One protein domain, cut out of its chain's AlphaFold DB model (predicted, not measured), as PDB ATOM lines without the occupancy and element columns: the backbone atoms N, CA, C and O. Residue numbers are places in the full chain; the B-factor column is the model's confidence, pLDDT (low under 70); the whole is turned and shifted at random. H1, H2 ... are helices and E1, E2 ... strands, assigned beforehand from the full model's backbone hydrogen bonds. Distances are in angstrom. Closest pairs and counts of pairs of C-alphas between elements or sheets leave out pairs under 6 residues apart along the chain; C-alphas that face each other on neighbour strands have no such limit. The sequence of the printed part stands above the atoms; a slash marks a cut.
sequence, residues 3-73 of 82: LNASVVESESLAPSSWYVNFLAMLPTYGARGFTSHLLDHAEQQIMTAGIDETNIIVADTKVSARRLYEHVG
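AT A GLANCE: This is residues 3 to 73 of the 82 residues of the protein "N-acetyltransferase domain-containing protein" of Thiotrichales bacterium (UniProt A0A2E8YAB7). A two-strand parallel sheet, E1 beside E2, sits near the middle, with the long helix H2 alongside; H1 lies at one end, and loop residues 26 to 32 stick out at the other. H3 comes near H2's first residues. The 71 printed residues hold H1, E1, H2, E2, H3 in chain order: mostly helix, compact, radius of gyration of the C-alphas 12.8 A, spans 36 by 29 by 20 A.

IN THESE COORDINATES: E1 is residues 18 to 20, E2 54 to 57. H2, residues 34 to 48, is 21.3 A long. H1, residues 7 to 13, begins at C-alpha (-17.990, 54.442, -6.208); H3, 63 to 72, is 14.3 A long and ends at (1.183, 45.250, -0.472).

HOW THE PARTS SIT: N 55 and O 18 are 2.8 A apart, within hydrogen-bond range. E1, H2, E2 form a strand-helix-strand unit, parallel strands joined through a helix, its crossover right-handed. The closest C-alphas of H2 and E1, Ile 46 and Trp 18, are 7.1 A apart. H2 and H3 are close but not clearly touching: their closest C-alphas, Ser 36 and Val 72, are 7.0 A apart. H1 and H2 are apart. Every O i to N i+4 pair is within hydrogen-bond range in H2 and H3, 2 of 3 in H1.

THE WHOLE: The printed part has no cut. E1 to H2 is a long link. Residues 3 to 17 and 31 have pLDDT under 70.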
ATOM      1  N   LEU A   3      -9.684  54.663  -0.415       53.81
ATOM      2  CA  LEU A   3     -10.776  55.629  -0.369       53.81
ATOM      3  C   LEU A   3     -11.934  55.043   0.439       53.81
ATOM      4  O   LEU A   3     -12.310  53.886   0.253       53.81
ATOM      5  N   ASN A   4     -12.489  55.843   1.348       46.50
ATOM      6  CA  ASN A   4     -13.727  55.528   2.060       46.50
ATOM      7  C   ASN A   4     -14.847  56.421   1.513       46.50
ATOM      8  O   ASN A   4     -15.231  57.396   2.150       46.50
ATOM      9  N   ALA A   5     -15.282  56.132   0.289       55.31
ATOM     10  CA  ALA A   5     -16.299  56.887  -0.434       55.31
ATOM     11  C   ALA A   5     -17.170  55.932  -1.263       55.31
ATOM     12  O   ALA A   5     -16.782  54.785  -1.517       55.31
ATOM     13  N   SER A   6     -18.346  56.389  -1.698       54.62
ATOM     14  CA  SER A   6     -19.124  55.649  -2.698       54.62
ATOM     15  C   SER A   6     -18.375  55.605  -4.042       54.62
ATOM     16  O   SER A   6     -17.573  56.490  -4.340       54.62
ATOM     17  N   VAL A   7     -18.639  54.590  -4.881       57.16
ATOM     18  CA  VAL A   7     -17.990  54.442  -6.208       57.16
ATOM     19  C   VAL A   7     -18.114  55.726  -7.044       57.16
ATOM     20  O   VAL A   7     -17.160  56.124  -7.701       57.16
ATOM     21  N   VAL A   8     -19.253  56.422  -6.944       53.75
ATOM     22  CA  VAL A   8     -19.543  57.656  -7.693       53.75
ATOM     23  C   VAL A   8     -18.740  58.861  -7.183       53.75
ATOM     24  O   VAL A   8     -18.238  59.643  -7.983       53.75
ATOM     25  N   GLU A   9     -18.568  59.020  -5.867       54.22
ATOM     26  CA  GLU A   9     -17.715  60.089  -5.316       54.22
ATOM     27  C   GLU A   9     -16.241  59.877  -5.665       54.22
ATOM     28  O   GLU A   9     -15.523  60.834  -5.952       54.22
ATOM     29  N   SER A  10     -15.791  58.622  -5.691       54.72
ATOM     30  CA  SER A  10     -14.405  58.282  -6.010       54.72
ATOM     31  C   SER A  10     -14.016  58.635  -7.448       54.72
ATOM     32  O   SER A  10     -12.888  59.071  -7.671       54.72
ATOM     33  N   GLU A  11     -14.926  58.478  -8.413       53.50
ATOM     34  CA  GLU A  11     -14.682  58.842  -9.820       53.50
ATOM     35  C   GLU A  11     -14.523  60.361 -10.012       53.50
ATOM     36  O   GLU A  11     -13.782  60.802 -10.887       53.50
ATOM     37  N   SER A  12     -15.160  61.166  -9.155       55.78
ATOM     38  CA  SER A  12     -15.043  62.632  -9.160       55.78
ATOM     39  C   SER A  12     -13.767  63.131  -8.466       55.78
ATOM     40  O   SER A  12     -13.182  64.138  -8.867       55.78
ATOM     41  N   LEU A  13     -13.312  62.426  -7.423       55.41
ATOM     42  CA  LEU A  13     -12.206  62.855  -6.560       55.41
ATOM     43  C   LEU A  13     -10.809  62.527  -7.103       55.41
ATOM     44  O   LEU A  13      -9.837  63.126  -6.645       55.41
ATOM     45  N   ALA A  14     -10.686  61.604  -8.061       57.34
ATOM     46  CA  ALA A  14      -9.386  61.197  -8.590       57.34
ATOM     47  C   ALA A  14      -9.395  61.008 -10.124       57.34
ATOM     48  O   ALA A  14      -9.177  59.897 -10.614       57.34
ATOM     49  N   PRO A  15      -9.612  62.096 -10.897       58.78
ATOM     50  CA  PRO A  15      -9.756  62.063 -12.360       58.78
ATOM     51  C   PRO A  15      -8.493  61.617 -13.121       58.78
ATOM     52  O   PRO A  15      -8.559  61.375 -14.323       58.78
ATOM     53  N   SER A  16      -7.349  61.505 -12.439       62.91
ATOM     54  CA  SER A  16      -6.066  61.042 -12.986       62.91
ATOM     55  C   SER A  16      -5.605  59.692 -12.426       62.91
ATOM     56  O   SER A  16      -4.480  59.285 -12.700       62.91
ATOM     57  N   SER A  17      -6.443  58.996 -11.651       64.94
ATOM     58  CA  SER A  17      -6.083  57.714 -11.033       64.94
ATOM     59  C   SER A  17      -6.889  56.551 -11.600       64.94
ATOM     60  O   SER A  17      -8.035  56.715 -12.022       64.94
ATOM     61  N   TRP A  18      -6.308  55.356 -11.557       71.25
ATOM     62  CA  TRP A  18      -7.051  54.120 -11.790       71.25
ATOM     63  C   TRP A  18      -7.564  53.545 -10.478       71.25
ATOM     64  O   TRP A  18      -6.883  53.616  -9.455       71.25
ATOM     65  N   TYR A  19      -8.749  52.930 -10.510       73.50
ATOM     66  CA  TYR A  19      -9.281  52.218  -9.356       73.50
ATOM     67  C   TYR A  19      -9.549  50.748  -9.660       73.50
ATOM     68  O   TYR A  19     -10.092  50.387 -10.705       73.50
ATOM     69  N   VAL A  20      -9.196  49.881  -8.712       76.44
ATOM     70  CA  VAL A  20      -9.612  48.477  -8.754       76.44
ATOM     71  C   VAL A  20     -11.074  48.414  -8.314       76.44
ATOM     72  O   VAL A  20     -11.377  48.561  -7.132       76.44
ATOM     73  N   ASN A  21     -11.988  48.213  -9.269       75.25
ATOM     74  CA  ASN A  21     -13.431  48.167  -8.999       75.25
ATOM     75  C   ASN A  21     -13.824  46.917  -8.203       75.25
ATOM     76  O   ASN A  21     -14.496  46.997  -7.175       75.25
ATOM     77  N   PHE A  22     -13.374  45.750  -8.661       74.88
ATOM     78  CA  PHE A  22     -13.735  44.489  -8.039       74.88
ATOM     79  C   PHE A  22     -12.586  43.493  -8.102       74.88
ATOM     80  O   PHE A  22     -12.012  43.245  -9.159       74.88
ATOM     81  N   LEU A  23     -12.295  42.885  -6.956       79.56
ATOM     82  CA  LEU A  23     -11.346  41.793  -6.833       79.56
ATOM     83  C   LEU A  23     -12.029  40.655  -6.085       79.56
ATOM     84  O   LEU A  23     -12.437  40.807  -4.933       79.56
ATOM     85  N   ALA A  24     -12.161  39.509  -6.743       79.75
ATOM     86  CA  ALA A  24     -12.784  38.336  -6.160       79.75
ATOM     87  C   ALA A  24     -11.912  37.105  -6.317       79.75
ATOM     88  O   ALA A  24     -11.181  36.930  -7.289       79.75
ATOM     89  N   MET A  25     -12.047  36.227  -5.335       79.44
ATOM     90  CA  MET A  25     -11.402  34.933  -5.310       79.44
ATOM     91  C   MET A  25     -12.425  33.888  -4.903       79.44
ATOM     92  O   MET A  25     -13.205  34.091  -3.971       79.44
ATOM     93  N   LEU A  26     -12.401  32.751  -5.592       78.56
ATOM     94  CA  LEU A  26     -13.183  31.590  -5.194       78.56
ATOM     95  C   LEU A  26     -12.717  31.105  -3.806       78.56
ATOM     96  O   LEU A  26     -11.508  30.997  -3.590       78.56
ATOM     97  N   PRO A  27     -13.629  30.754  -2.877       71.25
ATOM     98  CA  PRO A  27     -13.267  30.363  -1.508       71.25
ATOM     99  C   PRO A  27     -12.222  29.242  -1.428       71.25
ATOM    100  O   PRO A  27     -11.372  29.239  -0.542       71.25
ATOM    101  N   THR A  28     -12.240  28.323  -2.394       80.38
ATOM    102  CA  THR A  28     -11.295  27.205  -2.533       80.38
ATOM    103  C   THR A  28      -9.840  27.628  -2.770       80.38
ATOM    104  O   THR A  28      -8.936  26.824  -2.544       80.38
ATOM    105  N   TYR A  29      -9.597  28.875  -3.176       73.25
ATOM    106  CA  TYR A  29      -8.267  29.414  -3.471       73.25
ATOM    107  C   TYR A  29      -7.781  30.447  -2.442       73.25
ATOM    108  O   TYR A  29      -6.689  30.995  -2.600       73.25
ATOM    109  N   GLY A  30      -8.550  30.677  -1.369       70.31
ATOM    110  CA  GLY A  30      -8.209  31.613  -0.296       70.31
ATOM    111  C   GLY A  30      -6.842  31.350   0.353       70.31
ATOM    112  O   GLY A  30      -6.368  30.218   0.394       70.31
ATOM    113  N   ALA A  31      -6.224  32.410   0.890       67.38
ATOM    114  CA  ALA A  31      -4.984  32.376   1.687       67.38
ATOM    115  C   ALA A  31      -3.723  31.813   0.987       67.38
ATOM    116  O   ALA A  31      -2.776  31.406   1.655       67.38
ATOM    117  N   ARG A  32      -3.680  31.820  -0.352       73.62
ATOM    118  CA  ARG A  32      -2.544  31.311  -1.154       73.62
ATOM    119  C   ARG A  32      -1.738  32.395  -1.882       73.62
ATOM    120  O   ARG A  32      -0.969  32.080  -2.778       73.62
ATOM    121  N   GLY A  33      -1.943  33.670  -1.547       73.62
ATOM    122  CA  GLY A  33      -1.213  34.793  -2.157       73.62
ATOM    123  C   GLY A  33      -1.696  35.223  -3.550       73.62
ATOM    124  O   GLY A  33      -1.223  36.226  -4.071       73.62
ATOM    125  N   PHE A  34      -2.686  34.545  -4.143       80.38
ATOM    126  CA  PHE A  34      -3.217  34.911  -5.464       80.38
ATOM    127  C   PHE A  34      -3.796  36.331  -5.529       80.38
ATOM    128  O   PHE A  34      -3.741  36.960  -6.578       80.38
ATOM    129  N   THR A  35      -4.328  36.853  -4.420       79.56
ATOM    130  CA  THR A  35      -4.848  38.224  -4.379       79.56
ATOM    131  C   THR A  35      -3.740  39.247  -4.622       79.56
ATOM    132  O   THR A  35      -3.957  40.185  -5.376       79.56
ATOM    133  N   SER A  36      -2.553  39.043  -4.041       81.75
ATOM    134  CA  SER A  36      -1.388  39.903  -4.276       81.75
ATOM    135  C   SER A  36      -0.948  39.837  -5.736       81.75
ATOM    136  O   SER A  36      -0.786  40.872  -6.359       81.75
ATOM    137  N   HIS A  37      -0.890  38.640  -6.329       86.00
ATOM    138  CA  HIS A  37      -0.539  38.498  -7.747       86.00
ATOM    139  C   HIS A  37      -1.527  39.181  -8.703       86.00
ATOM    140  O   HIS A  37      -1.120  39.709  -9.734       86.00
ATOM    141  N   LEU A  38      -2.824  39.165  -8.386       85.31
ATOM    142  CA  LEU A  38      -3.823  39.880  -9.180       85.31
ATOM    143  C   LEU A  38      -3.661  41.400  -9.062       85.31
ATOM    144  O   LEU A  38      -3.837  42.094 -10.060       85.31
ATOM    145  N   LEU A  39      -3.318  41.901  -7.872       86.00
ATOM    146  CA  LEU A  39      -3.010  43.317  -7.664       86.00
ATOM    147  C   LEU A  39      -1.746  43.723  -8.426       86.00
ATOM    148  O   LEU A  39      -1.808  44.679  -9.188       86.00
ATOM    149  N   ASP A  40      -0.664  42.945  -8.326       86.81
ATOM    150  CA  ASP A  40       0.579  43.196  -9.069       86.81
ATOM    151  C   ASP A  40       0.319  43.263 -10.579       86.81
ATOM    152  O   ASP A  40       0.814  44.148 -11.276       86.81
ATOM    153  N   HIS A  41      -0.488  42.338 -11.106       87.00
ATOM    154  CA  HIS A  41      -0.847  42.331 -12.521       87.00
ATOM    155  C   HIS A  41      -1.667  43.569 -12.912       87.00
ATOM    156  O   HIS A  41      -1.429  44.154 -13.969       87.00
ATOM    157  N   ALA A  42      -2.627  43.980 -12.079       84.31
ATOM    158  CA  ALA A  42      -3.401  45.196 -12.318       84.31
ATOM    159  C   ALA A  42      -2.500  46.443 -12.307       84.31
ATOM    160  O   ALA A  42      -2.588  47.271 -13.210       84.31
ATOM    161  N   GLU A  43      -1.579  46.544 -11.349       83.62
ATOM    162  CA  GLU A  43      -0.629  47.655 -11.254       83.62
ATOM    163  C   GLU A  43       0.321  47.708 -12.450       83.62
ATOM    164  O   GLU A  43       0.556  48.782 -12.997       83.62
ATOM    165  N   GLN A  44       0.806  46.561 -12.937       85.25
ATOM    166  CA  GLN A  44       1.618  46.515 -14.155       85.25
ATOM    167  C   GLN A  44       0.872  47.078 -15.369       85.25
ATOM    168  O   GLN A  44       1.457  47.823 -16.154       85.25
ATOM    169  N   GLN A  45      -0.422  46.777 -15.515       83.75
ATOM    170  CA  GLN A  45      -1.234  47.349 -16.594       83.75
ATOM    171  C   GLN A  45      -1.357  48.873 -16.463       83.75
ATOM    172  O   GLN A  45      -1.216  49.592 -17.454       83.75
ATOM    173  N   ILE A  46      -1.543  49.372 -15.241       79.44
ATOM    174  CA  ILE A  46      -1.656  50.808 -14.947       79.44
ATOM    175  C   ILE A  46      -0.331  51.531 -15.236       79.44
ATOM    176  O   ILE A  46      -0.324  52.545 -15.935       79.44
ATOM    177  N   MET A  47       0.801  50.956 -14.817       79.12
ATOM    178  CA  MET A  47       2.132  51.494 -15.116       79.12
ATOM    179  C   MET A  47       2.383  51.583 -16.626       79.12
ATOM    180  O   MET A  47       2.903  52.589 -17.108       79.12
ATOM    181  N   THR A  48       1.973  50.571 -17.405       81.44
ATOM    182  CA  THR A  48       2.103  50.622 -18.876       81.44
ATOM    183  C   THR A  48       1.224  51.687 -19.534       81.44
ATOM    184  O   THR A  48       1.538  52.132 -20.636       81.44
ATOM    185  N   ALA A  49       0.160  52.134 -18.860       79.75
ATOM    186  CA  ALA A  49      -0.695  53.230 -19.304       79.75
ATOM    187  C   ALA A  49      -0.161  54.624 -18.907       79.75
ATOM    188  O   ALA A  49      -0.785  55.627 -19.248       79.75
ATOM    189  N   GLY A  50       0.987  54.700 -18.221       80.19
ATOM    190  CA  GLY A  50       1.599  55.961 -17.785       80.19
ATOM    191  C   GLY A  50       0.915  56.600 -16.577       80.19
ATOM    192  O   GLY A  50       1.045  57.804 -16.376       80.19
ATOM    193  N   ILE A  51       0.175  55.808 -15.801       80.19
ATOM    194  CA  ILE A  51      -0.530  56.249 -14.597       80.19
ATOM    195  C   ILE A  51       0.259  55.741 -13.392       80.19
ATOM    196  O   ILE A  51       0.636  54.572 -13.332       80.19
ATOM    197  N   ASP A  52       0.545  56.631 -12.451       79.06
ATOM    198  CA  ASP A  52       1.401  56.381 -11.290       79.06
ATOM    199  C   ASP A  52       0.616  56.206  -9.982       79.06
ATOM    200  O   ASP A  52       1.179  55.771  -8.976       79.06
ATOM    201  N   GLU A  53      -0.696  56.453 -10.003       79.75
ATOM    202  CA  GLU A  53      -1.570  56.299  -8.842       79.75
ATOM    203  C   GLU A  53      -2.675  55.258  -9.057       79.75
ATOM    204  O   GLU A  53      -3.521  55.367  -9.953       79.75
ATOM    205  N   THR A  54      -2.707  54.268  -8.157       81.25
ATOM    206  CA  THR A  54      -3.776  53.264  -8.066       81.25
ATOM    207  C   THR A  54      -4.533  53.399  -6.750       81.25
ATOM    208  O   THR A  54      -3.943  53.481  -5.666       81.25
ATOM    209  N   ASN A  55      -5.860  53.392  -6.838       83.19
ATOM    210  CA  ASN A  55      -6.767  53.531  -5.710       83.19
ATOM    211  C   ASN A  55      -7.644  52.290  -5.519       83.19
ATOM    212  O   ASN A  55      -8.019  51.604  -6.468       83.19
ATOM    213  N   ILE A  56      -7.977  51.984  -4.266       83.19
ATOM    214  CA  ILE A  56      -8.888  50.885  -3.938       83.19
ATOM    215  C   ILE A  56      -9.819  51.287  -2.801       83.19
ATOM    216  O   ILE A  56      -9.406  51.900  -1.817       83.19
ATOM    217  N   ILE A  57     -11.094  50.937  -2.937       81.69
ATOM    218  CA  ILE A  57     -12.099  51.155  -1.898       81.69
ATOM    219  C   ILE A  57     -12.256  49.854  -1.124       81.69
ATOM    220  O   ILE A  57     -12.455  48.782  -1.698       81.69
ATOM    221  N   VAL A  58     -12.170  49.941   0.200       81.38
ATOM    222  CA  VAL A  58     -12.368  48.796   1.086       81.38
ATOM    223  C   VAL A  58     -13.245  49.213   2.252       81.38
ATOM    224  O   VAL A  58     -12.969  50.198   2.929       81.38
ATOM    225  N   ALA A  59     -14.311  48.450   2.497       77.75
ATOM    226  CA  ALA A  59     -15.125  48.650   3.687       77.75
ATOM    227  C   ALA A  59     -14.285  48.371   4.943       77.75
ATOM    228  O   ALA A  59     -13.553  47.378   5.002       77.75
ATOM    229  N   ASP A  60     -14.435  49.204   5.967       76.31
ATOM    230  CA  ASP A  60     -13.774  49.077   7.272       76.31
ATOM    231  C   ASP A  60     -13.978  47.696   7.931       76.31
ATOM    232  O   ASP A  60     -13.072  47.147   8.562       76.31
ATOM    233  N   THR A  61     -15.136  47.082   7.694       81.38
ATOM    234  CA  THR A  61     -15.494  45.729   8.139       81.38
ATOM    235  C   THR A  61     -14.682  44.612   7.466       81.38
ATOM    236  O   THR A  61     -14.626  43.494   7.982       81.38
ATOM    237  N   LYS A  62     -14.007  44.866   6.336       82.69
ATOM    238  CA  LYS A  62     -13.196  43.878   5.597       82.69
ATOM    239  C   LYS A  62     -11.737  43.882   6.064       82.69
ATOM    240  O   LYS A  62     -10.808  44.046   5.276       82.69
ATOM    241  N   VAL A  63     -11.528  43.629   7.357       84.69
ATOM    242  CA  VAL A  63     -10.214  43.693   8.034       84.69
ATOM    243  C   VAL A  63      -9.128  42.852   7.350       84.69
ATOM    244  O   VAL A  63      -7.978  43.278   7.273       84.69
ATOM    245  N   SER A  64      -9.464  41.666   6.835       83.56
ATOM    246  CA  SER A  64      -8.500  40.812   6.126       83.56
ATOM    247  C   SER A  64      -8.032  41.421   4.802       83.56
ATOM    248  O   SER A  64      -6.840  41.389   4.515       83.56
ATOM    249  N   ALA A  65      -8.949  42.010   4.028       82.44
ATOM    250  CA  ALA A  65      -8.622  42.707   2.788       82.44
ATOM    251  C   ALA A  65      -7.780  43.952   3.079       82.44
ATOM    252  O   ALA A  65      -6.747  44.152   2.453       82.44
ATOM    253  N   ARG A  66      -8.151  44.720   4.110       85.12
ATOM    254  CA  ARG A  66      -7.359  45.861   4.580       85.12
ATOM    255  C   ARG A  66      -5.912  45.465   4.893       85.12
ATOM    256  O   ARG A  66      -4.995  46.069   4.354       85.12
ATOM    257  N   ARG A  67      -5.704  44.441   5.730       86.94
ATOM    258  CA  ARG A  67      -4.354  43.976   6.106       86.94
ATOM    259  C   ARG A  67      -3.536  43.520   4.905       86.94
ATOM    260  O   ARG A  67      -2.333  43.753   4.866       86.94
ATOM    261  N   LEU A  68      -4.179  42.860   3.945       85.88
ATOM    262  CA  LEU A  68      -3.530  42.464   2.704       85.88
ATOM    263  C   LEU A  68      -3.046  43.691   1.929       85.88
ATOM    264  O   LEU A  68      -1.891  43.739   1.531       85.88
ATOM    265  N   TYR A  69      -3.916  44.672   1.720       87.00
ATOM    266  CA  TYR A  69      -3.564  45.853   0.944       87.00
ATOM    267  C   TYR A  69      -2.477  46.691   1.640       87.00
ATOM    268  O   TYR A  69      -1.539  47.134   0.984       87.00
ATOM    269  N   GLU A  70      -2.534  46.833   2.971       88.38
ATOM    270  CA  GLU A  70      -1.463  47.456   3.767       88.38
ATOM    271  C   GLU A  70      -0.128  46.700   3.609       88.38
ATOM    272  O   GLU A  70       0.920  47.324   3.468       88.38
ATOM    273  N   HIS A  71      -0.154  45.361   3.570       87.62
ATOM    274  CA  HIS A  71       1.038  44.537   3.332       87.62
ATOM    275  C   HIS A  71       1.624  44.711   1.922       87.62
ATOM    276  O   HIS A  71       2.837  44.616   1.757       87.62
ATOM    277  N   VAL A  72       0.779  44.983   0.923       86.19
ATOM    278  CA  VAL A  72       1.183  45.250  -0.472       86.19
ATOM    279  C   VAL A  72       1.673  46.699  -0.662       86.19
ATOM    280  O   VAL A  72       2.276  47.014  -1.677       86.19
ATOM    281  N   GLY A  73       1.504  47.574   0.337       88.12
ATOM    282  CA  GLY A  73       2.043  48.941   0.326       88.12
ATOM    283  C   GLY A  73       1.000  50.041   0.131       88.12
ATOM    284  O   GLY A  73       1.356  51.218   0.069       88.12
TER     285      GLY A  73